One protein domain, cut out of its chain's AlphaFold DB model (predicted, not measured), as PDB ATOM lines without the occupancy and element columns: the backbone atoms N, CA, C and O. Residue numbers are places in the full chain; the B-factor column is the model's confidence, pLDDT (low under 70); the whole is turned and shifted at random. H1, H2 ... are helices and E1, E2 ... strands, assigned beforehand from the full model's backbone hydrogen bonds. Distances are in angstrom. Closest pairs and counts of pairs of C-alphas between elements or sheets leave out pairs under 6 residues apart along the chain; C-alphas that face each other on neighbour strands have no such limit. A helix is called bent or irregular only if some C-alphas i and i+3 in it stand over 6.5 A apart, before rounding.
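AT A GLANCE: This is residues 5 to 103, 120 to 160 and 256 to 324 of the 331 residues of an uncharacterized protein of Cutaneotrichosporon oleaginosum (UniProt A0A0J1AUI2). A five-stranded sheet is covered on one face by helices H1 and H2, and a long helix, H7, runs past the ends of these two helices and carries on well beyond the sheet. H6 packs on the first part of H7, while H8 folds back at its last part and H9 crosses between H8 and H1; on the sheet's other side H4 stands off it, and H5 only grazes the sheet. The printed part has 209 residues with nine named helices and five named strands, in the order H1 E1 H2 H3 E2 H4 E3 H5 E4 E5 H6 H7 H8 H9. The sheet has the order E2 E3 E1 E4 E5 and is mixed, and the class is mixed, helices and strands. The whole is compact, with a radius of gyration of the C-alphas of 17.3 A and spans of 52 by 48 by 34 A.

IN THESE COORDINATES: H1, residues 5 to 14, begins with C-alpha 5 at (173.355, 276.912, 158.810). E1 is residues 19 to 22, and H2 is residues 27 to 40, 20.0 A long. H3 is residues 45 to 49, E2 residues 56 to 60, H4 residues 63 to 71, E3 residues 76 to 80, 13.1 A long, and H5 residues 83 to 87. E4 is residues 94 to 97 and E5 residues 123 to 126. H6, residues 144 to 157, is 20.0 A long. H7, residues 256 to 282, is 38.8 A long and begins with C-alpha 256 at (181.263, 282.670, 175.191). H8 is residues 290 to 297, and H9, residues 311 to 322, is 16.3 A long and ends with C-alpha 322 at (187.782, 261.797, 153.067). H4 and H6 are irregular: C-alphas 64 and 67 are 7.6 A apart, and C-alphas 145 and 148 are 7.4 A apart.

HOW THE PARTS SIT: E2 and E3 are parallel, with N 77 and O 56 2.8 A apart. E3 and E1 are parallel, with N 19 and O 76 2.8 A apart, and so are E1 and E4, with N 20 and O 94 2.9 A apart. E4 and E5 are antiparallel, with N 95 and O 125 2.8 A apart. E2, H4, E3 form a strand-helix-strand unit, two parallel neighbour strands with a helix between, with a right-handed crossover. E1, H2 H3, E2 and E3, H5, E4 are split units, with another strand between their two, also right-handed. H1 and H2 lie on the same face of the sheet, making two layers, at heights over the sheet of 9.5 A and 8.3 A. H2 touches H1, the closest C-alphas being those of Tyr 10 and Met 40, 6.2 A. H7 touches H2 at Leu 264 and Met 40, 6.3 A, and H6 at Arg 259 and Asp 157, 6.1 A. H7 and H8 form a helical hairpin, closest at Val 281 and His 292, 6.0 A, at a shallow tilt of 25 degrees. H8 touches H9 at Leu 293 and Ala 313, 5.7 A, about perpendicular at 79 degrees. H3 and H7 are close but not clearly touching, with the C-alphas of Ala 47 and Tyr 275 7.0 A apart. Every O i to N i+4 pair is within hydrogen-bond range in H1, H2, H3, H7, H8 and H9; the counts are 3 of 5 in H4, 8 of 10 in H6 and 0 of 1 in H5, where 2 of 2 O i to N i+3 pairs are within range.

THE WHOLE: The two C-alphas farthest apart are those of Gly 132 and Pro 160, 52.1 A. Residues 104 to 119 and 161 to 255 are not printed, with gaps of 11.5 A and 12.8 A between the C-alphas. The links E5 to H6 and H8 to H9 are long. The mean pLDDT of the printed part is 82.4, and 30 residues are under 70, among them 128 to 134 and 300 to 307.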
ATOM      1  N   SER A   5     172.394 277.147 159.895       82.38
ATOM      2  CA  SER A   5     173.355 276.912 158.810       82.38
ATOM      3  C   SER A   5     174.714 276.402 159.301       82.38
ATOM      4  O   SER A   5     175.499 275.902 158.497       82.38
ATOM      5  N   ILE A   6     174.989 276.455 160.614       85.50
ATOM      6  CA  ILE A   6     176.181 275.840 161.217       85.50
ATOM      7  C   ILE A   6     176.284 274.349 160.893       85.50
ATOM      8  O   ILE A   6     177.387 273.857 160.673       85.50
ATOM      9  N   VAL A   7     175.155 273.635 160.808       86.62
ATOM     10  CA  VAL A   7     175.172 272.194 160.526       86.62
ATOM     11  C   VAL A   7     175.586 271.925 159.082       86.62
ATOM     12  O   VAL A   7     176.383 271.024 158.828       86.62
ATOM     13  N   THR A   8     175.120 272.748 158.142       88.75
ATOM     14  CA  THR A   8     175.524 272.673 156.733       88.75
ATOM     15  C   THR A   8     177.025 272.917 156.581       88.75
ATOM     16  O   THR A   8     177.709 272.152 155.901       88.75
ATOM     17  N   VAL A   9     177.552 273.942 157.260       90.69
ATOM     18  CA  VAL A   9     178.989 274.264 157.263       90.69
ATOM     19  C   VAL A   9     179.807 273.144 157.914       90.69
ATOM     20  O   VAL A   9     180.837 272.744 157.380       90.69
ATOM     21  N   TYR A  10     179.327 272.581 159.023       91.56
ATOM     22  CA  TYR A  10     179.949 271.439 159.696       91.56
ATOM     23  C   TYR A  10     180.028 270.204 158.786       91.56
ATOM     24  O   TYR A  10     181.107 269.642 158.611       91.56
ATOM     25  N   LYS A  11     178.924 269.817 158.131       91.50
ATOM     26  CA  LYS A  11     178.913 268.700 157.170       91.50
ATOM     27  C   LYS A  11     179.850 268.944 155.985       91.50
ATOM     28  O   LYS A  11     180.543 268.025 155.544       91.50
ATOM     29  N   ALA A  12     179.891 270.169 155.463       91.50
ATOM     30  CA  ALA A  12     180.820 270.533 154.397       91.50
ATOM     31  C   ALA A  12     182.280 270.397 154.850       91.50
ATOM     32  O   ALA A  12     183.083 269.800 154.135       91.50
ATOM     33  N   SER A  13     182.589 270.856 156.065       93.06
ATOM     34  CA  SER A  13     183.927 270.760 156.652       93.06
ATOM     35  C   SER A  13     184.365 269.302 156.839       93.06
ATOM     36  O   SER A  13     185.432 268.919 156.366       93.06
ATOM     37  N   LEU A  14     183.500 268.452 157.414       92.50
ATOM     38  CA  LEU A  14     183.772 267.018 157.597       92.50
ATOM     39  C   LEU A  14     183.950 266.254 156.286       92.50
ATOM     40  O   LEU A  14     184.780 265.354 156.192       92.50
ATOM     41  N   SER A  15     183.149 266.589 155.273       90.94
ATOM     42  CA  SER A  15     183.226 265.928 153.968       90.94
ATOM     43  C   SER A  15     184.431 266.372 153.136       90.94
ATOM     44  O   SER A  15     184.595 265.875 152.025       90.94
ATOM     45  N   GLY A  16     185.289 267.254 153.658       90.81
ATOM     46  CA  GLY A  16     186.488 267.706 152.961       90.81
ATOM     47  C   GLY A  16     186.181 268.646 151.797       90.81
ATOM     48  O   GLY A  16     186.865 268.596 150.780       90.81
ATOM     49  N   GLN A  17     185.136 269.470 151.900       92.56
ATOM     50  CA  GLN A  17     184.809 270.451 150.861       92.56
ATOM     51  C   GLN A  17     185.751 271.657 150.898       92.56
ATOM     52  O   GLN A  17     186.335 271.990 151.932       92.56
ATOM     53  N   ARG A  18     185.867 272.337 149.758       93.94
ATOM     54  CA  ARG A  18     186.585 273.605 149.613       93.94
ATOM     55  C   ARG A  18     185.673 274.753 150.043       93.94
ATOM     56  O   ARG A  18     184.707 275.061 149.343       93.94
ATOM     57  N   ILE A  19     185.942 275.352 151.199       95.25
ATOM     58  CA  ILE A  19     185.105 276.391 151.814       95.25
ATOM     59  C   ILE A  19     185.845 277.727 151.794       95.25
ATOM     60  O   ILE A  19     186.935 277.858 152.353       95.25
ATOM     61  N   LEU A  20     185.217 278.737 151.204       95.00
ATOM     62  CA  LEU A  20     185.724 280.100 151.164       95.00
ATOM     63  C   LEU A  20     184.820 281.035 151.968       95.00
ATOM     64  O   LEU A  20     183.620 281.125 151.720       95.00
ATOM     65  N   LEU A  21     185.395 281.743 152.934       93.88
ATOM     66  CA  LEU A  21     184.687 282.728 153.739       93.88
ATOM     67  C   LEU A  21     185.041 284.125 153.249       93.88
ATOM     68  O   LEU A  21     186.211 284.495 153.224       93.88
ATOM     69  N   TYR A  22     184.034 284.913 152.901       92.44
ATOM     70  CA  TYR A  22     184.217 286.288 152.467       92.44
ATOM     71  C   TYR A  22     183.702 287.261 153.517       92.44
ATOM     72  O   TYR A  22     182.593 287.110 154.029       92.44
ATOM     73  N   SER A  23     184.493 288.291 153.793       89.12
ATOM     74  CA  SER A  23     184.042 289.453 154.547       89.12
ATOM     75  C   SER A  23     184.875 290.680 154.184       89.12
ATOM     76  O   SER A  23     186.069 290.529 153.921       89.12
ATOM     77  N   PRO A  24     184.311 291.903 154.207       85.44
ATOM     78  CA  PRO A  24     185.136 293.102 154.221       85.44
ATOM     79  C   PRO A  24     186.045 293.109 155.469       85.44
ATOM     80  O   PRO A  24     185.737 292.430 156.457       85.44
ATOM     81  N   PRO A  25     187.157 293.868 155.452       79.50
ATOM     82  CA  PRO A  25     188.015 294.044 156.622       79.50
ATOM     83  C   PRO A  25     187.207 294.404 157.885       79.50
ATOM     84  O   PRO A  25     186.246 295.169 157.777       79.50
ATOM     85  N   PRO A  26     187.584 293.900 159.080       78.44
ATOM     86  CA  PRO A  26     188.878 293.300 159.440       78.44
ATOM     87  C   PRO A  26     189.011 291.779 159.212       78.44
ATOM     88  O   PRO A  26     188.097 290.998 159.466       78.44
ATOM     89  N   ILE A  27     190.216 291.346 158.817       79.75
ATOM     90  CA  ILE A  27     190.539 289.952 158.433       79.75
ATOM     91  C   ILE A  27     190.719 289.020 159.643       79.75
ATOM     92  O   ILE A  27     190.485 287.815 159.549       79.75
ATOM     93  N   LEU A  28     191.132 289.550 160.795       79.31
ATOM     94  CA  LEU A  28     191.455 288.745 161.977       79.31
ATOM     95  C   LEU A  28     190.253 287.961 162.544       79.31
ATOM     96  O   LEU A  28     190.378 286.741 162.681       79.31
ATOM     97  N   PRO A  29     189.078 288.569 162.815       79.19
ATOM     98  CA  PRO A  29     187.916 287.808 163.283       79.19
ATOM     99  C   PRO A  29     187.418 286.805 162.236       79.19
ATOM    100  O   PRO A  29     186.979 285.711 162.589       79.19
ATOM    101  N   LEU A  30     187.544 287.140 160.948       84.00
ATOM    102  CA  LEU A  30     187.229 286.235 159.845       84.00
ATOM    103  C   LEU A  30     188.147 285.001 159.854       84.00
ATOM    104  O   LEU A  30     187.672 283.875 159.722       84.00
ATOM    105  N   SER A  31     189.446 285.207 160.071       86.12
ATOM    106  CA  SER A  31     190.453 284.142 160.143       86.12
ATOM    107  C   SER A  31     190.243 283.239 161.356       86.12
ATOM    108  O   SER A  31     190.290 282.018 161.223       86.12
ATOM    109  N   ALA A  32     189.945 283.818 162.522       85.62
ATOM    110  CA  ALA A  32     189.612 283.055 163.724       85.62
ATOM    111  C   ALA A  32     188.350 282.204 163.516       85.62
ATOM    112  O   ALA A  32     188.304 281.031 163.884       85.62
ATOM    113  N   PHE A  33     187.334 282.767 162.863       85.75
ATOM    114  CA  PHE A  33     186.115 282.037 162.549       85.75
ATOM    115  C   PHE A  33     186.349 280.899 161.543       85.75
ATOM    116  O   PHE A  33     185.868 279.785 161.751       85.75
ATOM    117  N   ALA A  34     187.139 281.139 160.495       90.75
ATOM    118  CA  ALA A  34     187.530 280.105 159.541       90.75
ATOM    119  C   ALA A  34     188.353 278.986 160.196       90.75
ATOM    120  O   ALA A  34     188.155 277.815 159.875       90.75
ATOM    121  N   TRP A  35     189.207 279.320 161.168       90.25
ATOM    122  CA  TRP A  35     189.915 278.328 161.973       90.25
ATOM    123  C   TRP A  35     188.947 277.449 162.775       90.25
ATOM    124  O   TRP A  35     189.098 276.231 162.786       90.25
ATOM    125  N   CYS A  36     187.895 278.023 163.370       88.88
ATOM    126  CA  CYS A  36     186.847 277.237 164.029       88.88
ATOM    127  C   CYS A  36     186.106 276.319 163.043       88.88
ATOM    128  O   CYS A  36     185.843 275.163 163.365       88.88
ATOM    129  N   VAL A  37     185.797 276.799 161.830       90.94
ATOM    130  CA  VAL A  37     185.198 275.968 160.765       90.94
ATOM    131  C   VAL A  37     186.093 274.791 160.403       90.94
ATOM    132  O   VAL A  37     185.605 273.672 160.242       90.94
ATOM    133  N   TRP A  38     187.399 275.027 160.342       93.50
ATOM    134  CA  TRP A  38     188.390 273.989 160.111       93.50
ATOM    135  C   TRP A  38     188.487 272.993 161.265       93.50
ATOM    136  O   TRP A  38     188.412 271.789 161.032       93.50
ATOM    137  N   ALA A  39     188.542 273.473 162.506       89.44
ATOM    138  CA  ALA A  39     188.605 272.626 163.692       89.44
ATOM    139  C   ALA A  39     187.387 271.690 163.810       89.44
ATOM    140  O   ALA A  39     187.532 270.529 164.187       89.44
ATOM    141  N   MET A  40     186.194 272.159 163.425       87.94
ATOM    142  CA  MET A  40     184.973 271.341 163.382       87.94
ATOM    143  C   MET A  40     185.031 270.193 162.359       87.94
ATOM    144  O   MET A  40     184.277 269.232 162.490       87.94
ATOM    145  N   GLY A  41     185.883 270.298 161.336       88.31
ATOM    146  CA  GLY A  41     186.038 269.297 160.277       88.31
ATOM    147  C   GLY A  41     187.099 268.237 160.553       88.31
ATOM    148  O   GLY A  41     187.307 267.362 159.713       88.31
ATOM    149  N   LEU A  42     187.798 268.315 161.689       89.12
ATOM    150  CA  LEU A  42     188.877 267.385 161.997       89.12
ATOM    151  C   LEU A  42     188.333 265.962 162.200       89.12
ATOM    152  O   LEU A  42     187.362 265.772 162.943       89.12
ATOM    153  N   PRO A  43     188.955 264.944 161.574       88.62
ATOM    154  CA  PRO A  43     188.543 263.563 161.757       88.62
ATOM    155  C   PRO A  43     188.762 263.126 163.216       88.62
ATOM    156  O   PRO A  43     189.725 263.560 163.856       88.62
ATOM    157  N   PRO A  44     187.912 262.235 163.759       88.81
ATOM    158  CA  PRO A  44     188.172 261.631 165.061       88.81
ATOM    159  C   PRO A  44     189.481 260.830 165.023       88.81
ATOM    160  O   PRO A  44     189.855 260.297 163.977       88.81
ATOM    161  N   SER A  45     190.160 260.679 166.165       87.00
ATOM    162  CA  SER A  45     191.475 260.013 166.233       87.00
ATOM    163  C   SER A  45     191.477 258.601 165.636       87.00
ATOM    164  O   SER A  45     192.468 258.172 165.058       87.00
ATOM    165  N   SER A  46     190.358 257.880 165.736       86.06
ATOM    166  CA  SER A  46     190.177 256.564 165.119       86.06
ATOM    167  C   SER A  46     190.227 256.616 163.587       86.06
ATOM    168  O   SER A  46     190.888 255.779 162.980       86.06
ATOM    169  N   ALA A  47     189.603 257.623 162.974       86.06
ATOM    170  CA  ALA A  47     189.663 257.864 161.535       86.06
ATOM    171  C   ALA A  47     191.034 258.401 161.106       86.06
ATOM    172  O   ALA A  47     191.584 257.947 160.106       86.06
ATOM    173  N   ALA A  48     191.626 259.312 161.886       86.38
ATOM    174  CA  ALA A  48     192.969 259.831 161.624       86.38
ATOM    175  C   ALA A  48     194.014 258.700 161.579       86.38
ATOM    176  O   ALA A  48     194.812 258.628 160.647       86.38
ATOM    177  N   ASN A  49     193.944 257.756 162.522       86.00
ATOM    178  CA  ASN A  49     194.814 256.577 162.551       86.00
ATOM    179  C   ASN A  49     194.578 255.618 161.369       86.00
ATOM    180  O   ASN A  49     195.485 254.878 160.999       86.00
ATOM    181  N   ALA A  50     193.384 255.633 160.771       83.81
ATOM    182  CA  ALA A  50     193.042 254.857 159.577       83.81
ATOM    183  C   ALA A  50     193.437 255.556 158.256       83.81
ATOM    184  O   ALA A  50     193.127 255.058 157.173       83.81
ATOM    185  N   GLY A  51     194.125 256.701 158.325       85.19
ATOM    186  CA  GLY A  51     194.575 257.451 157.150       85.19
ATOM    187  C   GLY A  51     193.561 258.461 156.615       85.19
ATOM    188  O   GLY A  51     193.652 258.844 155.450       85.19
ATOM    189  N   ALA A  52     192.600 258.903 157.434       86.69
ATOM    190  CA  ALA A  52     191.682 259.972 157.051       86.69
ATOM    191  C   ALA A  52     192.436 261.251 156.649       86.69
ATOM    192  O   ALA A  52     193.319 261.737 157.361       86.69
ATOM    193  N   ARG A  53     192.038 261.833 155.517       86.00
ATOM    194  CA  ARG A  53     192.515 263.132 155.045       86.00
ATOM    195  C   ARG A  53     191.817 264.234 155.839       86.00
ATOM    196  O   ARG A  53     190.609 264.195 156.053       86.00
ATOM    197  N   SER A  54     192.585 265.231 156.263       86.50
ATOM    198  CA  SER A  54     192.051 266.442 156.891       86.50
ATOM    199  C   SER A  54     192.104 267.598 155.901       86.50
ATOM    200  O   SER A  54     193.069 267.717 155.143       86.50
ATOM    201  N   SER A  55     191.090 268.460 155.921       90.88
ATOM    202  CA  SER A  55     191.102 269.701 155.144       90.88
ATOM    203  C   SER A  55     192.283 270.585 155.555       90.88
ATOM    204  O   SER A  55     192.651 270.631 156.729       90.88
ATOM    205  N   ALA A  56     192.868 271.320 154.610       93.88
ATOM    206  CA  ALA A  56     193.922 272.291 154.904       93.88
ATOM    207  C   ALA A  56     193.332 273.663 155.281       93.88
ATOM    208  O   ALA A  56     192.402 274.133 154.632       93.88
ATOM    209  N   PHE A  57     193.894 274.342 156.281       94.38
ATOM    210  CA  PHE A  57     193.592 275.754 156.538       94.38
ATOM    211  C   PHE A  57     194.584 276.638 155.770       94.38
ATOM    212  O   PHE A  57     195.789 276.519 155.979       94.38
ATOM    213  N   LEU A  58     194.091 277.492 154.868       93.62
ATOM    214  CA  LEU A  58     194.938 278.321 153.993       93.62
ATOM    215  C   LEU A  58     195.131 279.756 154.504       93.62
ATOM    216  O   LEU A  58     196.000 280.464 154.009       93.62
ATOM    217  N   GLY A  59     194.339 280.193 155.486       91.75
ATOM    218  CA  GLY A  59     194.311 281.596 155.899       91.75
ATOM    219  C   GLY A  59     193.665 282.486 154.836       91.75
ATOM    220  O   GLY A  59     192.702 282.072 154.187       91.75
ATOM    221  N   ASN A  60     194.175 283.709 154.679       93.69
ATOM    222  CA  ASN A  60     193.624 284.680 153.740       93.69
ATOM    223  C   ASN A  60     194.201 284.499 152.333       93.69
ATOM    224  O   ASN A  60     195.410 284.606 152.155       93.69
ATOM    225  N   ILE A  61     193.323 284.281 151.355       94.00
ATOM    226  CA  ILE A  61     193.656 284.164 149.936       94.00
ATOM    227  C   ILE A  61     193.202 285.412 149.177       94.00
ATOM    228  O   ILE A  61     192.115 285.955 149.423       94.00
ATOM    229  N   GLY A  62     194.039 285.861 148.250       91.88
ATOM    230  CA  GLY A  62     193.748 286.991 147.371       91.88
ATOM    231  C   GLY A  62     193.611 286.580 145.909       91.88
ATOM    232  O   GLY A  62     193.758 285.413 145.543       91.88
ATOM    233  N   LEU A  63     193.380 287.570 145.047       89.62
ATOM    234  CA  LEU A  63     193.311 287.379 143.594       89.62
ATOM    235  C   LEU A  63     194.530 286.641 143.006       89.62
ATOM    236  O   LEU A  63     194.374 285.855 142.077       89.62
ATOM    237  N   MET A  64     195.728 286.871 143.550       91.56
ATOM    238  CA  MET A  64     196.968 286.251 143.058       91.56
ATOM    239  C   MET A  64     197.038 284.744 143.332       91.56
ATOM    240  O   MET A  64     197.765 284.028 142.648       91.56
ATOM    241  N   ASP A  65     196.259 284.251 144.295       91.94
ATOM    242  CA  ASP A  65     196.268 282.848 144.700       91.94
ATOM    243  C   ASP A  65     195.238 282.011 143.932       91.94
ATOM    244  O   ASP A  65     195.182 280.796 144.121       91.94
ATOM    245  N   ILE A  66     194.424 282.616 143.060       89.69
ATOM    246  CA  ILE A  66     193.259 281.963 142.447       89.69
ATOM    247  C   ILE A  66     193.608 280.676 141.690       89.69
ATOM    248  O   ILE A  66     192.938 279.657 141.868       89.69
ATOM    249  N   ASP A  67     194.678 280.692 140.898       90.62
ATOM    250  CA  ASP A  67     195.111 279.529 140.122       90.62
ATOM    251  C   ASP A  67     195.669 278.439 141.039       90.62
ATOM    252  O   ASP A  67     195.389 277.255 140.854       90.62
ATOM    253  N   SER A  68     196.391 278.846 142.088       90.94
ATOM    254  CA  SER A  68     196.911 277.920 143.095       90.94
ATOM    255  C   SER A  68     195.773 277.212 143.833       90.94
ATOM    256  O   SER A  68     195.814 276.002 144.021       90.94
ATOM    257  N   VAL A  69     194.718 277.948 144.184       90.06
ATOM    258  CA  VAL A  69     193.554 277.448 144.918       90.06
ATOM    259  C   VAL A  69     192.722 276.497 144.054       90.06
ATOM    260  O   VAL A  69     192.250 275.474 144.552       90.06
ATOM    261  N   LYS A  70     192.603 276.782 142.752       89.38
ATOM    262  CA  LYS A  70     191.950 275.903 141.769       89.38
ATOM    263  C   LYS A  70     192.728 274.616 141.505       89.38
ATOM    264  O   LYS A  70     192.111 273.573 141.321       89.38
ATOM    265  N   ALA A  71     194.058 274.684 141.486       89.31
ATOM    266  CA  ALA A  71     194.915 273.529 141.230       89.31
ATOM    267  C   ALA A  71     195.031 272.571 142.429       89.31
ATOM    268  O   ALA A  71     195.472 271.432 142.266       89.31
ATOM    269  N   ARG A  72     194.667 273.010 143.642       89.44
ATOM    270  CA  ARG A  72     194.759 272.174 144.845       89.44
ATOM    271  C   ARG A  72     193.755 271.030 144.812       89.44
ATOM    272  O   ARG A  72     192.553 271.233 144.659       89.44
ATOM    273  N   THR A  73     194.272 269.837 145.068       85.00
ATOM    274  CA  THR A  73     193.478 268.641 145.320       85.00
ATOM    275  C   THR A  73     193.119 268.548 146.805       85.00
ATOM    276  O   THR A  73     193.887 268.954 147.682       85.00
ATOM    277  N   GLY A  74     191.932 268.013 147.089       86.62
ATOM    278  CA  GLY A  74     191.418 267.859 148.450       86.62
ATOM    279  C   GLY A  74     190.731 269.101 149.030       86.62
ATOM    280  O   GLY A  74     190.640 270.161 148.408       86.62
ATOM    281  N   GLY A  75     190.210 268.929 150.245       91.50
ATOM    282  CA  GLY A  75     189.471 269.953 150.974       91.50
ATOM    283  C   GLY A  75     190.361 271.032 151.567       91.50
ATOM    284  O   GLY A  75     191.470 270.771 152.042       91.50
ATOM    285  N   TRP A  76     189.853 272.257 151.593       95.25
ATOM    286  CA  TRP A  76     190.529 273.366 152.247       95.25
ATOM    287  C   TRP A  76     189.545 274.421 152.727       95.25
ATOM    288  O   TRP A  76     188.420 274.514 152.243       95.25
ATOM    289  N   ILE A  77     189.977 275.219 153.698       96.12
ATOM    290  CA  ILE A  77     189.207 276.320 154.267       96.12
ATOM    291  C   ILE A  77     190.069 277.573 154.214       96.12
ATOM    292  O   ILE A  77     191.199 277.580 154.710       96.12
ATOM    293  N   ALA A  78     189.540 278.622 153.594       95.56
ATOM    294  CA  ALA A  78     190.237 279.884 153.398       95.56
ATOM    295  C   ALA A  78     189.309 281.073 153.652       95.56
ATOM    296  O   ALA A  78     188.082 280.954 153.629       95.56
ATOM    297  N   THR A  79     189.909 282.235 153.866       94.88
ATOM    298  CA  THR A  79     189.221 283.518 153.979       94.88
ATOM    299  C   THR A  79     189.600 284.418 152.820       94.88
ATOM    300  O   THR A  79     190.680 284.279 152.259       94.88
ATOM    301  N   THR A  80     188.745 285.364 152.462       94.38
ATOM    302  CA  THR A  80     189.087 286.387 151.480       94.38
ATOM    303  C   THR A  80     188.368 287.697 151.770       94.38
ATOM    304  O   THR A  80     187.255 287.721 152.300       94.38
ATOM    305  N   THR A  81     189.006 288.793 151.382       92.50
ATOM    306  CA  THR A  81     188.405 290.131 151.304       92.50
ATOM    307  C   THR A  81     187.989 290.494 149.883       92.50
ATOM    308  O   THR A  81     187.380 291.542 149.671       92.50
ATOM    309  N   ASP A  82     188.302 289.643 148.906       90.94
ATOM    310  CA  ASP A  82     188.158 289.962 147.494       90.94
ATOM    311  C   ASP A  82     186.811 289.449 146.977       90.94
ATOM    312  O   ASP A  82     186.568 288.250 146.832       90.94
ATOM    313  N   THR A  83     185.923 290.376 146.620       88.25
ATOM    314  CA  THR A  83     184.605 290.056 146.043       88.25
ATOM    315  C   THR A  83     184.691 289.326 144.706       88.25
ATOM    316  O   THR A  83     183.714 288.702 144.291       88.25
ATOM    317  N   VAL A  84     185.853 289.362 144.043       88.50
ATOM    318  CA  VAL A  84     186.122 288.675 142.772       88.50
ATOM    319  C   VAL A  84     185.857 287.173 142.879       88.50
ATOM    320  O   VAL A  84     185.414 286.562 141.907       88.50
ATOM    321  N   PHE A  85     186.034 286.573 144.057       87.69
ATOM    322  CA  PHE A  85     185.739 285.155 144.237       87.69
ATOM    323  C   PHE A  85     184.254 284.816 144.038       87.69
ATOM    324  O   PHE A  85     183.968 283.720 143.574       87.69
ATOM    325  N   LYS A  86     183.312 285.756 144.230       85.94
ATOM    326  CA  LYS A  86     181.875 285.513 143.975       85.94
ATOM    327  C   LYS A  86     181.571 285.103 142.529       85.94
ATOM    328  O   LYS A  86     180.589 284.405 142.287       85.94
ATOM    329  N   SER A  87     182.378 285.546 141.563       85.12
ATOM    330  CA  SER A  87     182.207 285.203 140.144       85.12
ATOM    331  C   SER A  87     183.012 283.971 139.703       85.12
ATOM    332  O   SER A  87     182.776 283.449 138.607       85.12
ATOM    333  N   HIS A  88     183.916 283.476 140.554       85.88
ATOM    334  CA  HIS A  88     184.819 282.349 140.299       85.88
ATOM    335  C   HIS A  88     184.398 281.113 141.105       85.88
ATOM    336  O   HIS A  88     185.131 280.591 141.944       85.88
ATOM    337  N   THR A  89     183.186 280.640 140.820       86.00
ATOM    338  CA  THR A  89     182.535 279.492 141.475       86.00
ATOM    339  C   THR A  89     183.191 278.139 141.184       86.00
ATOM    340  O   THR A  89     182.755 277.121 141.706       86.00
ATOM    341  N   ASP A  90     184.219 278.101 140.337       86.94
ATOM    342  CA  ASP A  90     185.011 276.913 140.017       86.94
ATOM    343  C   ASP A  90     186.139 276.647 141.027       86.94
ATOM    344  O   ASP A  90     186.651 275.527 141.109       86.94
ATOM    345  N   GLY A  91     186.507 277.655 141.825       85.88
ATOM    346  CA  GLY A  91     187.554 277.534 142.835       85.88
ATOM    347  C   GLY A  91     187.135 276.778 144.093       85.88
ATOM    348  O   GLY A  91     187.979 276.136 144.703       85.88
ATOM    349  N   TYR A  92     185.861 276.813 144.479       91.38
ATOM    350  CA  TYR A  92     185.386 276.334 145.781       91.38
ATOM    351  C   TYR A  92     184.042 275.610 145.667       91.38
ATOM    352  O   TYR A  92     183.300 275.798 144.709       91.38
ATOM    353  N   ASP A  93     183.705 274.815 146.681       91.62
ATOM    354  CA  ASP A  93     182.434 274.088 146.758       91.62
ATOM    355  C   ASP A  93     181.402 274.839 147.612       91.62
ATOM    356  O   ASP A  93     180.196 274.724 147.389       91.62
ATOM    357  N   MET A  94     181.863 275.631 148.583       92.00
ATOM    358  CA  MET A  94     181.025 276.447 149.459       92.00
ATOM    359  C   MET A  94     181.613 277.847 149.631       92.00
ATOM    360  O   MET A  94     182.809 278.003 149.856       92.00
ATOM    361  N   PHE A  95     180.753 278.858 149.575       92.50
ATOM    362  CA  PHE A  95     181.081 280.253 149.830       92.50
ATOM    363  C   PHE A  95     180.169 280.816 150.908       92.50
ATOM    364  O   PHE A  95     178.949 280.708 150.815       92.50
ATOM    365  N   ILE A  96     180.761 281.406 151.938       91.44
ATOM    366  CA  ILE A  96     180.034 281.996 153.062       91.44
ATOM    367  C   ILE A  96     180.235 283.502 152.994       91.44
ATOM    368  O   ILE A  96     181.343 283.991 153.219       91.44
ATOM    369  N   ASP A  97     179.166 284.232 152.696       90.00
ATOM    370  CA  ASP A  97     179.179 285.689 152.691       90.00
ATOM    371  C   ASP A  97     178.844 286.228 154.085       90.00
ATOM    372  O   ASP A  97     177.704 286.149 154.554       90.00
ATOM    373  N   LEU A  98     179.855 286.787 154.749       85.88
ATOM    374  CA  LEU A  98     179.736 287.384 156.074       85.88
ATOM    375  C   LEU A  98     179.614 288.911 156.042       85.88
ATOM    376  O   LEU A  98     179.485 289.509 157.113       85.88
ATOM    377  N   SER A  99     179.573 289.537 154.859       81.88
ATOM    378  CA  SER A  99     179.568 291.002 154.709       81.88
ATOM    379  C   SER A  99     178.431 291.714 155.435       81.88
ATOM    380  O   SER A  99     178.630 292.813 155.939       81.88
ATOM    381  N   ASN A 100     177.275 291.062 155.565       73.19
ATOM    382  CA  ASN A 100     176.102 291.609 156.250       73.19
ATOM    383  C   ASN A 100     175.964 291.143 157.710       73.19
ATOM    384  O   ASN A 100     174.953 291.424 158.348       73.19
ATOM    385  N   SER A 101     176.930 290.374 158.221       63.47
ATOM    386  CA  SER A 101     176.796 289.648 159.491       63.47
ATOM    387  C   SER A 101     177.836 290.016 160.546       63.47
ATOM    388  O   SER A 101     177.597 289.766 161.729       63.47
ATOM    389  N   LEU A 102     178.970 290.608 160.156       60.25
ATOM    390  CA  LEU A 102     179.907 291.170 161.124       60.25
ATOM    391  C   LEU A 102     179.341 292.491 161.664       60.25
ATOM    392  O   LEU A 102     178.967 293.351 160.864       60.25
ATOM    393  N   PRO A 103     179.284 292.690 162.993       50.91
ATOM    394  CA  PRO A 103     179.021 294.015 163.531       50.91
ATOM    395  C   PRO A 103     180.136 294.948 163.043       50.91
ATOM    396  O   PRO A 103     181.317 294.656 163.247       50.91
ATOM    397  N   PRO A 120     170.446 290.036 159.226       60.69
ATOM    398  CA  PRO A 120     170.164 288.921 158.339       60.69
ATOM    399  C   PRO A 120     171.207 287.823 158.564       60.69
ATOM    400  O   PRO A 120     172.395 288.092 158.751       60.69
ATOM    401  N   SER A 121     170.751 286.569 158.579       63.31
ATOM    402  CA  SER A 121     171.671 285.434 158.647       63.31
ATOM    403  C   SER A 121     172.608 285.472 157.434       63.31
ATOM    404  O   SER A 121     172.152 285.804 156.338       63.31
ATOM    405  N   PRO A 122     173.898 285.157 157.615       74.44
ATOM    406  CA  PRO A 122     174.867 285.176 156.530       74.44
ATOM    407  C   PRO A 122     174.458 284.215 155.418       74.44
ATOM    408  O   PRO A 122     173.898 283.142 155.670       74.44
ATOM    409  N   GLU A 123     174.745 284.612 154.184       81.75
ATOM    410  CA  GLU A 123     174.372 283.839 153.010       81.75
ATOM    411  C   GLU A 123     175.388 282.713 152.794       81.75
ATOM    412  O   GLU A 123     176.583 282.952 152.620       81.75
ATOM    413  N   VAL A 124     174.907 281.468 152.820       81.44
ATOM    414  CA  VAL A 124     175.717 280.280 152.533       81.44
ATOM    415  C   VAL A 124     175.378 279.806 151.127       81.44
ATOM    416  O   VAL A 124     174.283 279.310 150.864       81.44
ATOM    417  N   LEU A 125     176.329 279.964 150.216       82.69
ATOM    418  CA  LEU A 125     176.229 279.567 148.821       82.69
ATOM    419  C   LEU A 125     176.974 278.248 148.616       82.69
ATOM    420  O   LEU A 125     178.129 278.115 149.007       82.69
ATOM    421  N   THR A 126     176.346 277.273 147.968       80.75
ATOM    422  CA  THR A 126     177.027 276.061 147.489       80.75
ATOM    423  C   THR A 126     177.219 276.139 145.981       80.75
ATOM    424  O   THR A 126     176.361 276.647 145.261       80.75
ATOM    425  N   CYS A 127     178.366 275.671 145.506       76.62
ATOM    426  CA  CYS A 127     178.794 275.731 144.113       76.62
ATOM    427  C   CYS A 127     179.169 274.323 143.654       76.62
ATOM    428  O   CYS A 127     180.336 274.001 143.465       76.62
ATOM    429  N   PHE A 128     178.172 273.451 143.496       68.50
ATOM    430  CA  PHE A 128     178.424 272.122 142.945       68.50
ATOM    431  C   PHE A 128     178.337 272.145 141.419       68.50
ATOM    432  O   PHE A 128     177.316 272.581 140.874       68.50
ATOM    433  N   PRO A 129     179.362 271.650 140.702       58.03
ATOM    434  CA  PRO A 129     179.245 271.439 139.270       58.03
ATOM    435  C   PRO A 129     178.169 270.377 139.010       58.03
ATOM    436  O   PRO A 129     178.289 269.226 139.433       58.03
ATOM    437  N   ARG A 130     177.096 270.749 138.306       57.97
ATOM    438  CA  ARG A 130     176.222 269.768 137.644       57.97
ATOM    439  C   ARG A 130     176.936 269.294 136.384       57.97
ATOM    440  O   ARG A 130     177.534 270.117 135.693       57.97
ATOM    441  N   SER A 131     176.900 267.991 136.089       50.53
ATOM    442  CA  SER A 131     177.671 267.421 134.974       50.53
ATOM    443  C   SER A 131     177.452 268.219 133.681       50.53
ATOM    444  O   SER A 131     176.316 268.356 133.226       50.53
ATOM    445  N   GLY A 132     178.536 268.748 133.110       52.06
ATOM    446  CA  GLY A 132     178.515 269.511 131.860       52.06
ATOM    447  C   GLY A 132     178.086 270.982 131.968       52.06
ATOM    448  O   GLY A 132     177.911 271.620 130.933       52.06
ATOM    449  N   GLN A 133     177.918 271.545 133.171       61.31
ATOM    450  CA  GLN A 133     177.569 272.959 133.370       61.31
ATOM    451  C   GLN A 133     178.570 273.685 134.275       61.31
ATOM    452  O   GLN A 133     179.122 273.104 135.211       61.31
ATOM    453  N   LYS A 134     178.774 274.985 134.012       65.38
ATOM    454  CA  LYS A 134     179.543 275.867 134.903       65.38
ATOM    455  C   LYS A 134     178.880 275.868 136.294       65.38
ATOM    456  O   LYS A 134     177.651 275.960 136.347       65.38
ATOM    457  N   PRO A 135     179.641 275.782 137.401       71.44
ATOM    458  CA  PRO A 135     179.066 275.784 138.743       71.44
ATOM    459  C   PRO A 135     178.251 277.058 138.970       71.44
ATOM    460  O   PRO A 135     178.749 278.168 138.762       71.44
ATOM    461  N   VAL A 136     176.997 276.903 139.387       73.56
ATOM    462  CA  VAL A 136     176.120 278.020 139.749       73.56
ATOM    463  C   VAL A 136     176.026 278.067 141.265       73.56
ATOM    464  O   VAL A 136     175.762 277.044 141.894       73.56
ATOM    465  N   ALA A 137     176.241 279.249 141.840       76.50
ATOM    466  CA  ALA A 137     176.071 279.467 143.268       76.50
ATOM    467  C   ALA A 137     174.587 279.370 143.640       76.50
ATOM    468  O   ALA A 137     173.763 280.141 143.150       76.50
ATOM    469  N   THR A 138     174.246 278.421 144.506       78.38
ATOM    470  CA  THR A 138     172.890 278.241 145.031       78.38
ATOM    471  C   THR A 138     172.865 278.463 146.533       78.38
ATOM    472  O   THR A 138     173.612 277.816 147.272       78.38
ATOM    473  N   SER A 139     171.982 279.351 146.995       76.25
ATOM    474  CA  SER A 139     171.758 279.559 148.426       76.25
ATOM    475  C   SER A 139     171.266 278.263 149.061       76.25
ATOM    476  O   SER A 139     170.289 277.663 148.609       76.25
ATOM    477  N   THR A 140     171.995 277.790 150.065       75.19
ATOM    478  CA  THR A 140     171.711 276.534 150.753       75.19
ATOM    479  C   THR A 140     171.298 276.838 152.174       75.19
ATOM    480  O   THR A 140     172.062 277.402 152.955       75.19
ATOM    481  N   SER A 141     170.082 276.431 152.516       72.19
ATOM    482  CA  SER A 141     169.601 276.454 153.884       72.19
ATOM    483  C   SER A 141     169.774 275.090 154.542       72.19
ATOM    484  O   SER A 141     170.017 274.059 153.913       72.19
ATOM    485  N   TYR A 142     169.677 275.119 155.858       67.44
ATOM    486  CA  TYR A 142     169.654 273.953 156.716       67.44
ATOM    487  C   TYR A 142     168.513 272.973 156.343       67.44
ATOM    488  O   TYR A 142     167.396 273.394 156.034       67.44
ATOM    489  N   ALA A 143     168.782 271.662 156.405       71.38
ATOM    490  CA  ALA A 143     167.808 270.611 156.106       71.38
ATOM    491  C   ALA A 143     167.087 270.108 157.371       71.38
ATOM    492  O   ALA A 143     167.679 269.994 158.437       71.38
ATOM    493  N   PHE A 144     165.818 269.700 157.264       67.38
ATOM    494  CA  PHE A 144     165.063 269.171 158.417       67.38
ATOM    495  C   PHE A 144     165.675 267.914 159.056       67.38
ATOM    496  O   PHE A 144     165.475 267.683 160.248       67.38
ATOM    497  N   ALA A 145     166.433 267.121 158.295       66.31
ATOM    498  CA  ALA A 145     167.159 265.964 158.819       66.31
ATOM    499  C   ALA A 145     168.194 266.351 159.895       66.31
ATOM    500  O   ALA A 145     168.506 265.554 160.777       66.31
ATOM    501  N   ASP A 146     168.659 267.600 159.878       74.75
ATOM    502  CA  ASP A 146     169.705 268.113 160.759       74.75
ATOM    503  C   ASP A 146     169.168 268.622 162.112       74.75
ATOM    504  O   ASP A 146     169.919 269.151 162.936       74.75
ATOM    505  N   LEU A 147     167.872 268.413 162.389       73.19
ATOM    506  CA  LEU A 147     167.171 269.004 163.540       73.19
ATOM    507  C   LEU A 147     167.539 268.410 164.866       73.19
ATOM    508  O   LEU A 147     167.630 269.141 165.849       73.19
ATOM    509  N   ALA A 148     167.821 267.116 164.893       73.12
ATOM    510  CA  ALA A 148     168.328 266.486 166.097       73.12
ATOM    511  C   ALA A 148     169.684 267.091 166.504       73.12
ATOM    512  O   ALA A 148     169.871 267.444 167.670       73.12
ATOM    513  N   LEU A 149     170.592 267.281 165.538       76.88
ATOM    514  CA  LEU A 149     171.910 267.857 165.797       76.88
ATOM    515  C   LEU A 149     171.793 269.333 166.186       76.88
ATOM    516  O   LEU A 149     172.290 269.717 167.241       76.88
ATOM    517  N   TYR A 150     171.068 270.143 165.414       76.56
ATOM    518  CA  TYR A 150     170.888 271.558 165.738       76.56
ATOM    519  C   TYR A 150     170.211 271.762 167.100       76.56
ATOM    520  O   TYR A 150     170.671 272.571 167.903       76.56
ATOM    521  N   ARG A 151     169.180 270.970 167.423       75.81
ATOM    522  CA  ARG A 151     168.532 271.009 168.741       75.81
ATOM    523  C   ARG A 151     169.514 270.683 169.864       75.81
ATOM    524  O   ARG A 151     169.459 271.338 170.898       75.81
ATOM    525  N   SER A 152     170.409 269.712 169.674       75.75
ATOM    526  CA  SER A 152     171.433 269.394 170.679       75.75
ATOM    527  C   SER A 152     172.384 270.570 170.930       75.75
ATOM    528  O   SER A 152     172.686 270.869 172.082       75.75
ATOM    529  N   LEU A 153     172.761 271.307 169.879       77.06
ATOM    530  CA  LEU A 153     173.601 272.503 169.996       77.06
ATOM    531  C   LEU A 153     172.877 273.643 170.725       77.06
ATOM    532  O   LEU A 153     173.457 274.277 171.601       77.06
ATOM    533  N   VAL A 154     171.597 273.867 170.414       76.81
ATOM    534  CA  VAL A 154     170.773 274.885 171.091       76.81
ATOM    535  C   VAL A 154     170.596 274.557 172.576       76.81
ATOM    536  O   VAL A 154     170.680 275.447 173.419       76.81
ATOM    537  N   LEU A 155     170.391 273.284 172.922       72.44
ATOM    538  CA  LEU A 155     170.274 272.860 174.320       72.44
ATOM    539  C   LEU A 155     171.587 273.039 175.097       72.44
ATOM    540  O   LEU A 155     171.553 273.379 176.277       72.44
ATOM    541  N   LEU A 156     172.738 272.848 174.447       68.69
ATOM    542  CA  LEU A 156     174.048 273.087 175.059       68.69
ATOM    543  C   LEU A 156     174.317 274.572 175.300       68.69
ATOM    544  O   LEU A 156     174.852 274.927 176.352       68.69
ATOM    545  N   ASP A 157     173.892 275.440 174.381       62.28
ATOM    546  CA  ASP A 157     173.953 276.895 174.568       62.28
ATOM    547  C   ASP A 157     173.088 277.359 175.759       62.28
ATOM    548  O   ASP A 157     173.414 278.326 176.446       62.28
ATOM    549  N   GLN A 158     172.029 276.606 176.071       66.44
ATOM    550  CA  GLN A 158     171.149 276.836 177.221       66.44
ATOM    551  C   GLN A 158     171.624 276.160 178.525       66.44
ATOM    552  O   GLN A 158     170.953 276.290 179.551       66.44
ATOM    553  N   SER A 159     172.761 275.450 178.530       53.00
ATOM    554  CA  SER A 159     173.227 274.710 179.714       53.00
ATOM    555  C   SER A 159     173.714 275.641 180.855       53.00
ATOM    556  O   SER A 159     174.603 276.478 180.639       53.00
ATOM    557  N   PRO A 160     173.179 275.504 182.092       53.31
ATOM    558  CA  PRO A 160     173.608 276.305 183.244       53.31
ATOM    559  C   PRO A 160     175.086 276.086 183.622       53.31
ATOM    560  O   PRO A 160     175.639 275.001 183.443       53.31
ATOM    561  N   VAL A 256     181.369 282.846 176.644       67.44
ATOM    562  CA  VAL A 256     181.263 282.670 175.191       67.44
ATOM    563  C   VAL A 256     182.302 281.657 174.723       67.44
ATOM    564  O   VAL A 256     181.964 280.735 173.978       67.44
ATOM    565  N   ALA A 257     183.532 281.761 175.234       69.62
ATOM    566  CA  ALA A 257     184.583 280.783 174.980       69.62
ATOM    567  C   ALA A 257     184.179 279.383 175.477       69.62
ATOM    568  O   ALA A 257     184.255 278.411 174.723       69.62
ATOM    569  N   ARG A 258     183.658 279.269 176.707       77.81
ATOM    570  CA  ARG A 258     183.164 278.000 177.268       77.81
ATOM    571  C   ARG A 258     182.058 277.370 176.419       77.81
ATOM    572  O   ARG A 258     182.103 276.168 176.167       77.81
ATOM    573  N   ARG A 259     181.066 278.150 175.980       73.88
ATOM    574  CA  ARG A 259     179.976 277.660 175.115       73.88
ATOM    575  C   ARG A 259     180.502 277.200 173.761       73.88
ATOM    576  O   ARG A 259     180.126 276.126 173.305       73.88
ATOM    577  N   GLY A 260     181.416 277.968 173.166       75.50
ATOM    578  CA  GLY A 260     182.111 277.580 171.940       75.50
ATOM    579  C   GLY A 260     182.810 276.226 172.085       75.50
ATOM    580  O   GLY A 260     182.642 275.361 171.230       75.50
ATOM    581  N   ARG A 261     183.496 275.993 173.212       74.19
ATOM    582  CA  ARG A 261     184.137 274.702 173.520       74.19
ATOM    583  C   ARG A 261     183.135 273.548 173.600       74.19
ATOM    584  O   ARG A 261     183.376 272.514 172.990       74.19
ATOM    585  N   LEU A 262     182.007 273.723 174.292       80.50
ATOM    586  CA  LEU A 262     180.966 272.687 174.385       80.50
ATOM    587  C   LEU A 262     180.347 272.350 173.025       80.50
ATOM    588  O   LEU A 262     180.064 271.189 172.742       80.50
ATOM    589  N   ILE A 263     180.154 273.358 172.173       81.75
ATOM    590  CA  ILE A 263     179.668 273.159 170.804       81.75
ATOM    591  C   ILE A 263     180.688 272.357 169.992       81.75
ATOM    592  O   ILE A 263     180.312 271.379 169.350       81.75
ATOM    593  N   LEU A 264     181.970 272.732 170.040       82.19
ATOM    594  CA  LEU A 264     183.036 272.010 169.341       82.19
ATOM    595  C   LEU A 264     183.155 270.559 169.822       82.19
ATOM    596  O   LEU A 264     183.277 269.660 168.995       82.19
ATOM    597  N   ASP A 265     183.060 270.320 171.131       81.12
ATOM    598  CA  ASP A 265     183.105 268.974 171.709       81.12
ATOM    599  C   ASP A 265     181.911 268.125 171.256       81.12
ATOM    600  O   ASP A 265     182.075 266.993 170.806       81.12
ATOM    601  N   GLN A 266     180.703 268.697 171.251       85.19
ATOM    602  CA  GLN A 266     179.517 268.008 170.743       85.19
ATOM    603  C   GLN A 266     179.644 267.648 169.258       85.19
ATOM    604  O   GLN A 266     179.210 266.569 168.843       85.19
ATOM    605  N   LEU A 267     180.231 268.533 168.450       86.06
ATOM    606  CA  LEU A 267     180.490 268.267 167.036       86.06
ATOM    607  C   LEU A 267     181.558 267.185 166.862       86.06
ATOM    608  O   LEU A 267     181.355 266.248 166.096       86.06
ATOM    609  N   HIS A 268     182.643 267.228 167.630       86.19
ATOM    610  CA  HIS A 268     183.667 266.187 167.588       86.19
ATOM    611  C   HIS A 268     183.122 264.820 168.041       86.19
ATOM    612  O   HIS A 268     183.360 263.792 167.403       86.19
ATOM    613  N   HIS A 269     182.301 264.800 169.093       85.38
ATOM    614  CA  HIS A 269     181.592 263.607 169.545       85.38
ATOM    615  C   HIS A 269     180.648 263.067 168.462       85.38
ATOM    616  O   HIS A 269     180.593 261.861 168.214       85.38
ATOM    617  N   ASN A 270     179.927 263.954 167.772       88.56
ATOM    618  CA  ASN A 270     179.095 263.574 166.640       88.56
ATOM    619  C   ASN A 270     179.929 262.961 165.501       88.56
ATOM    620  O   ASN A 270     179.527 261.929 164.966       88.56
ATOM    621  N   ALA A 271     181.105 263.514 165.188       88.88
ATOM    622  CA  ALA A 271     182.016 262.958 164.189       88.88
ATOM    623  C   ALA A 271     182.456 261.522 164.535       88.88
ATOM    624  O   ALA A 271     182.498 260.666 163.650       88.88
ATOM    625  N   TYR A 272     182.686 261.216 165.818       89.06
ATOM    626  CA  TYR A 272     182.975 259.849 166.267       89.06
ATOM    627  C   TYR A 272     181.820 258.879 165.968       89.06
ATOM    628  O   TYR A 272     182.045 257.788 165.443       89.06
ATOM    629  N   HIS A 273     180.575 259.279 166.248       89.75
ATOM    630  CA  HIS A 273     179.391 258.466 165.933       89.75
ATOM    631  C   HIS A 273     179.186 258.287 164.434       89.75
ATOM    632  O   HIS A 273     178.839 257.192 163.993       89.75
ATOM    633  N   LEU A 274     179.416 259.339 163.643       90.69
ATOM    634  CA  LEU A 274     179.358 259.257 162.185       90.69
ATOM    635  C   LEU A 274     180.378 258.242 161.661       90.69
ATOM    636  O   LEU A 274     180.018 257.389 160.853       90.69
ATOM    637  N   TYR A 275     181.615 258.282 162.161       90.75
ATOM    638  CA  TYR A 275     182.669 257.352 161.757       90.75
ATOM    639  C   TYR A 275     182.362 255.909 162.174       90.75
ATOM    640  O   TYR A 275     182.445 254.995 161.354       90.75
ATOM    641  N   ALA A 276     181.928 255.696 163.419       90.12
ATOM    642  CA  ALA A 276     181.540 254.373 163.906       90.12
ATOM    643  C   ALA A 276     180.385 253.781 163.084       90.12
ATOM    644  O   ALA A 276     180.431 252.612 162.691       90.12
ATOM    645  N   ARG A 277     179.370 254.598 162.771       91.44
ATOM    646  CA  ARG A 277     178.246 254.191 161.923       91.44
ATOM    647  C   ARG A 277     178.717 253.851 160.513       91.44
ATOM    648  O   ARG A 277     178.326 252.809 159.993       91.44
ATOM    649  N   LEU A 278     179.575 254.684 159.930       90.88
ATOM    650  CA  LEU A 278     180.129 254.469 158.599       90.88
ATOM    651  C   LEU A 278     180.864 253.126 158.507       90.88
ATOM    652  O   LEU A 278     180.533 252.322 157.641       90.88
ATOM    653  N   ILE A 279     181.781 252.842 159.437       90.94
ATOM    654  CA  ILE A 279     182.494 251.555 159.476       90.94
ATOM    655  C   ILE A 279     181.523 250.392 159.677       90.94
ATOM    656  O   ILE A 279     181.635 249.374 158.994       90.94
ATOM    657  N   SER A 280     180.560 250.528 160.597       91.12
ATOM    658  CA  SER A 280     179.613 249.447 160.887       91.12
ATOM    659  C   SER A 280     178.765 249.065 159.675       91.12
ATOM    660  O   SER A 280     178.468 247.887 159.489       91.12
ATOM    661  N   VAL A 281     178.398 250.046 158.841       90.06
ATOM    662  CA  VAL A 281     177.591 249.817 157.640       90.06
ATOM    663  C   VAL A 281     178.462 249.343 156.482       90.06
ATOM    664  O   VAL A 281     178.030 248.477 155.731       90.06
ATOM    665  N   ALA A 282     179.683 249.866 156.351       87.50
ATOM    666  CA  ALA A 282     180.625 249.394 155.343       87.50
ATOM    667  C   ALA A 282     181.011 247.923 155.570       87.50
ATOM    668  O   ALA A 282     181.305 247.221 154.608       87.50
ATOM    669  N   ALA A 283     180.993 247.443 156.823       80.50
ATOM    670  CA  ALA A 283     181.262 246.051 157.200       80.50
ATOM    671  C   ALA A 283     182.584 245.490 156.625       80.50
ATOM    672  O   ALA A 283     182.706 244.293 156.372       80.50
ATOM    673  N   GLY A 284     183.580 246.358 156.406       70.06
ATOM    674  CA  GLY A 284     184.867 246.008 155.790       70.06
ATOM    675  C   GLY A 284     184.858 245.929 154.257       70.06
ATOM    676  O   GLY A 284     185.890 245.620 153.666       70.06
ATOM    677  N   GLY A 285     183.728 246.211 153.605       74.25
ATOM    678  CA  GLY A 285     183.651 246.409 152.162       74.25
ATOM    679  C   GLY A 285     184.355 247.698 151.737       74.25
ATOM    680  O   GLY A 285     184.259 248.714 152.421       74.25
ATOM    681  N   TRP A 286     185.067 247.641 150.610       75.31
ATOM    682  CA  TRP A 286     185.854 248.768 150.089       75.31
ATOM    683  C   TRP A 286     185.004 249.796 149.330       75.31
ATOM    684  O   TRP A 286     185.457 250.913 149.121       75.31
ATOM    685  N   GLU A 287     183.772 249.444 148.944       85.38
ATOM    686  CA  GLU A 287     182.853 250.322 148.212       85.38
ATOM    687  C   GLU A 287     181.482 250.391 148.901       85.38
ATOM    688  O   GLU A 287     180.889 249.370 149.279       85.38
ATOM    689  N   LEU A 288     180.937 251.602 149.049       87.62
ATOM    690  CA  LEU A 288     179.587 251.800 149.568       87.62
ATOM    691  C   LEU A 288     178.541 251.507 148.488       87.62
ATOM    692  O   LEU A 288     178.307 252.300 147.575       87.62
ATOM    693  N   THR A 289     177.856 250.374 148.634       88.25
ATOM    694  CA  THR A 289     176.702 250.022 147.799       88.25
ATOM    695  C   THR A 289     175.514 250.960 148.046       88.25
ATOM    696  O   THR A 289     175.391 251.591 149.099       88.25
ATOM    697  N   ASP A 290     174.569 251.009 147.105       86.31
ATOM    698  CA  ASP A 290     173.329 251.780 147.268       86.31
ATOM    699  C   ASP A 290     172.527 251.367 148.515       86.31
ATOM    700  O   ASP A 290     171.879 252.206 149.144       86.31
ATOM    701  N   ASP A 291     172.589 250.095 148.910       85.75
ATOM    702  CA  ASP A 291     171.934 249.612 150.127       85.75
ATOM    703  C   ASP A 291     172.650 250.107 151.397       85.75
ATOM    704  O   ASP A 291     171.985 250.483 152.368       85.75
ATOM    705  N   HIS A 292     173.987 250.212 151.376       89.31
ATOM    706  CA  HIS A 292     174.751 250.865 152.445       89.31
ATOM    707  C   HIS A 292     174.356 252.342 152.580       89.31
ATOM    708  O   HIS A 292     174.071 252.816 153.682       89.31
ATOM    709  N   LEU A 293     174.257 253.067 151.462       88.62
ATOM    710  CA  LEU A 293     173.871 254.483 151.459       88.62
ATOM    711  C   LEU A 293     172.435 254.699 151.950       88.62
ATOM    712  O   LEU A 293     172.179 255.624 152.725       88.62
ATOM    713  N   ARG A 294     171.500 253.816 151.594       86.06
ATOM    714  CA  ARG A 294     170.132 253.843 152.140       86.06
ATOM    715  C   ARG A 294     170.124 253.632 153.654       86.06
ATOM    716  O   ARG A 294     169.448 254.370 154.367       86.06
ATOM    717  N   SER A 295     170.930 252.695 154.157       87.25
ATOM    718  CA  SER A 295     171.083 252.454 155.599       87.25
ATOM    719  C   SER A 295     171.659 253.672 156.340       87.25
ATOM    720  O   SER A 295     171.156 254.070 157.397       87.25
ATOM    721  N   LEU A 296     172.669 254.333 155.766       87.25
ATOM    722  CA  LEU A 296     173.295 255.532 156.340       87.25
ATOM    723  C   LEU A 296     172.365 256.751 156.333       87.25
ATOM    724  O   LEU A 296     172.292 257.492 157.314       87.25
ATOM    725  N   THR A 297     171.588 256.921 155.267       83.56
ATOM    726  CA  THR A 297     170.598 258.003 155.149       83.56
ATOM    727  C   THR A 297     169.316 257.736 155.946       83.56
ATOM    728  O   THR A 297     168.492 258.634 156.101       83.56
ATOM    729  N   GLY A 298     169.139 256.521 156.485       76.12
ATOM    730  CA  GLY A 298     167.904 256.107 157.160       76.12
ATOM    731  C   GLY A 298     166.724 255.934 156.198       76.12
ATOM    732  O   GLY A 298     165.571 255.881 156.629       76.12
ATOM    733  N   ALA A 299     166.993 255.861 154.894       73.19
ATOM    734  CA  ALA A 299     165.977 255.650 153.885       73.19
ATOM    735  C   ALA A 299     165.589 254.169 153.811       73.19
ATOM    736  O   ALA A 299     166.424 253.275 153.706       73.19
ATOM    737  N   SER A 300     164.285 253.913 153.836       62.41
ATOM    738  CA  SER A 300     163.720 252.582 153.602       62.41
ATOM    739  C   SER A 300     163.541 252.324 152.103       62.41
ATOM    740  O   SER A 300     163.468 253.264 151.314       62.41
ATOM    741  N   ARG A 301     163.362 251.055 151.703       58.59
ATOM    742  CA  ARG A 301     162.989 250.659 150.327       58.59
ATOM    743  C   ARG A 301     161.754 251.396 149.791       58.59
ATOM    744  O   ARG A 301     161.598 251.516 148.584       58.59
ATOM    745  N   LEU A 302     160.889 251.879 150.685       59.88
ATOM    746  CA  LEU A 302     159.676 252.630 150.353       59.88
ATOM    747  C   LEU A 302     159.905 254.141 150.194       59.88
ATOM    748  O   LEU A 302     158.999 254.829 149.734       59.88
ATOM    749  N   ASN A 303     161.077 254.664 150.570       59.81
ATOM    750  CA  ASN A 303     161.381 256.088 150.485       59.81
ATOM    751  C   ASN A 303     162.544 256.319 149.499       59.81
ATOM    752  O   ASN A 303     163.696 256.034 149.831       59.81
ATOM    753  N   PRO A 304     162.284 256.828 148.281       58.81
ATOM    754  CA  PRO A 304     163.282 256.901 147.209       58.81
ATOM    755  C   PRO A 304     164.404 257.927 147.459       58.81
ATOM    756  O   PRO A 304     165.306 258.069 146.639       58.81
ATOM    757  N   TRP A 305     164.380 258.645 148.585       61.16
ATOM    758  CA  TRP A 305     165.252 259.789 148.865       61.16
ATOM    759  C   TRP A 305     166.629 259.445 149.464       61.16
ATOM    760  O   TRP A 305     167.367 260.355 149.833       61.16
ATOM    761  N   GLY A 306     167.012 258.164 149.540       59.91
ATOM    762  CA  GLY A 306     168.316 257.732 150.084       59.91
ATOM    763  C   GLY A 306     169.240 256.984 149.125       59.91
ATOM    764  O   GLY A 306     170.184 256.348 149.579       59.91
ATOM    765  N   GLY A 307     168.967 257.005 147.817       66.06
ATOM    766  CA  GLY A 307     169.902 256.473 146.816       66.06
ATOM    767  C   GLY A 307     171.085 257.412 146.552       66.06
ATOM    768  O   GLY A 307     171.065 258.566 146.984       66.06
ATOM    769  N   ARG A 308     172.079 256.954 145.775       75.00
ATOM    770  CA  ARG A 308     173.312 257.697 145.422       75.00
ATOM    771  C   ARG A 308     173.097 259.129 144.920       75.00
ATOM    772  O   ARG A 308     173.974 259.970 145.073       75.00
ATOM    773  N   GLY A 309     171.945 259.418 144.316       72.62
ATOM    774  CA  GLY A 309     171.586 260.751 143.815       72.62
ATOM    775  C   GLY A 309     171.106 261.749 144.879       72.62
ATOM    776  O   GLY A 309     170.883 262.910 144.551       72.62
ATOM    777  N   SER A 310     170.918 261.323 146.131       82.19
ATOM    778  CA  SER A 310     170.497 262.193 147.234       82.19
ATOM    779  C   SER A 310     171.659 263.030 147.770       82.19
ATOM    780  O   SER A 310     172.781 262.535 147.869       82.19
ATOM    781  N   SER A 311     171.397 264.276 148.179       79.31
ATOM    782  CA  SER A 311     172.407 265.146 148.803       79.31
ATOM    783  C   SER A 311     173.009 264.522 150.065       79.31
ATOM    784  O   SER A 311     174.212 264.627 150.289       79.31
ATOM    785  N   GLU A 312     172.197 263.812 150.850       84.50
ATOM    786  CA  GLU A 312     172.659 263.134 152.062       84.50
ATOM    787  C   GLU A 312     173.527 261.912 151.722       84.50
ATOM    788  O   GLU A 312     174.547 261.676 152.361       84.50
ATOM    789  N   ALA A 313     173.182 261.159 150.673       86.31
ATOM    790  CA  ALA A 313     174.011 260.046 150.207       86.31
ATOM    791  C   ALA A 313     175.361 260.538 149.654       86.31
ATOM    792  O   ALA A 313     176.396 259.931 149.915       86.31
ATOM    793  N   GLN A 314     175.363 261.671 148.945       87.00
ATOM    794  CA  GLN A 314     176.581 262.334 148.471       87.00
ATOM    795  C   GLN A 314     177.463 262.815 149.628       87.00
ATOM    796  O   GLN A 314     178.684 262.689 149.556       87.00
ATOM    797  N   PHE A 315     176.862 263.316 150.714       89.50
ATOM    798  CA  PHE A 315     177.592 263.622 151.943       89.50
ATOM    799  C   PHE A 315     178.299 262.377 152.494       89.50
ATOM    800  O   PHE A 315     179.507 262.429 152.714       89.50
ATOM    801  N   TRP A 316     177.590 261.252 152.646       91.12
ATOM    802  CA  TRP A 316     178.177 260.006 153.150       91.12
ATOM    803  C   TRP A 316     179.287 259.452 152.252       91.12
ATOM    804  O   TRP A 316     180.312 259.017 152.769       91.12
ATOM    805  N   LEU A 317     179.126 259.513 150.926       90.38
ATOM    806  CA  LEU A 317     180.167 259.099 149.978       90.38
ATOM    807  C   LEU A 317     181.433 259.947 150.102       90.38
ATOM    808  O   LEU A 317     182.537 259.412 150.175       90.38
ATOM    809  N   ARG A 318     181.289 261.275 150.154       90.06
ATOM    810  CA  ARG A 318     182.439 262.169 150.342       90.06
ATOM    811  C   ARG A 318     183.100 261.946 151.689       90.06
ATOM    812  O   ARG A 318     184.317 261.869 151.756       90.06
ATOM    813  N   LEU A 319     182.305 261.792 152.745       91.62
ATOM    814  CA  LEU A 319     182.811 261.496 154.077       91.62
ATOM    815  C   LEU A 319     183.621 260.193 154.090       91.62
ATOM    816  O   LEU A 319     184.701 260.153 154.668       91.62
ATOM    817  N   ALA A 320     183.142 259.152 153.405       91.12
ATOM    818  CA  ALA A 320     183.842 257.878 153.293       91.12
ATOM    819  C   ALA A 320     185.174 257.977 152.553       91.12
ATOM    820  O   ALA A 320     186.151 257.376 152.995       91.12
ATOM    821  N   ARG A 321     185.231 258.779 151.488       90.19
ATOM    822  CA  ARG A 321     186.469 259.062 150.750       90.19
ATOM    823  C   ARG A 321     187.454 259.868 151.578       90.19
ATOM    824  O   ARG A 321     188.613 259.488 151.719       90.19
ATOM    825  N   THR A 322     186.974 260.939 152.198       90.44
ATOM    826  CA  THR A 322     187.782 261.797 153.067       90.44
ATOM    827  C   THR A 322     188.336 261.011 154.254       90.44
ATOM    828  O   THR A 322     189.487 261.198 154.630       90.44
ATOM    829  N   TRP A 323     187.573 260.068 154.810       91.25
ATOM    830  CA  TRP A 323     188.005 259.231 155.932       91.25
ATOM    831  C   TRP A 323     188.654 257.902 155.541       91.25
ATOM    832  O   TRP A 323     188.849 257.055 156.413       91.25
ATOM    833  N   ASN A 324     189.018 257.735 154.266       88.00
ATOM    834  CA  ASN A 324     189.733 256.563 153.759       88.00
ATOM    835  C   ASN A 324     189.011 255.223 154.036       88.00
ATOM    836  O   ASN A 324     189.643 254.192 154.253       88.00
TER     837      ASN A 324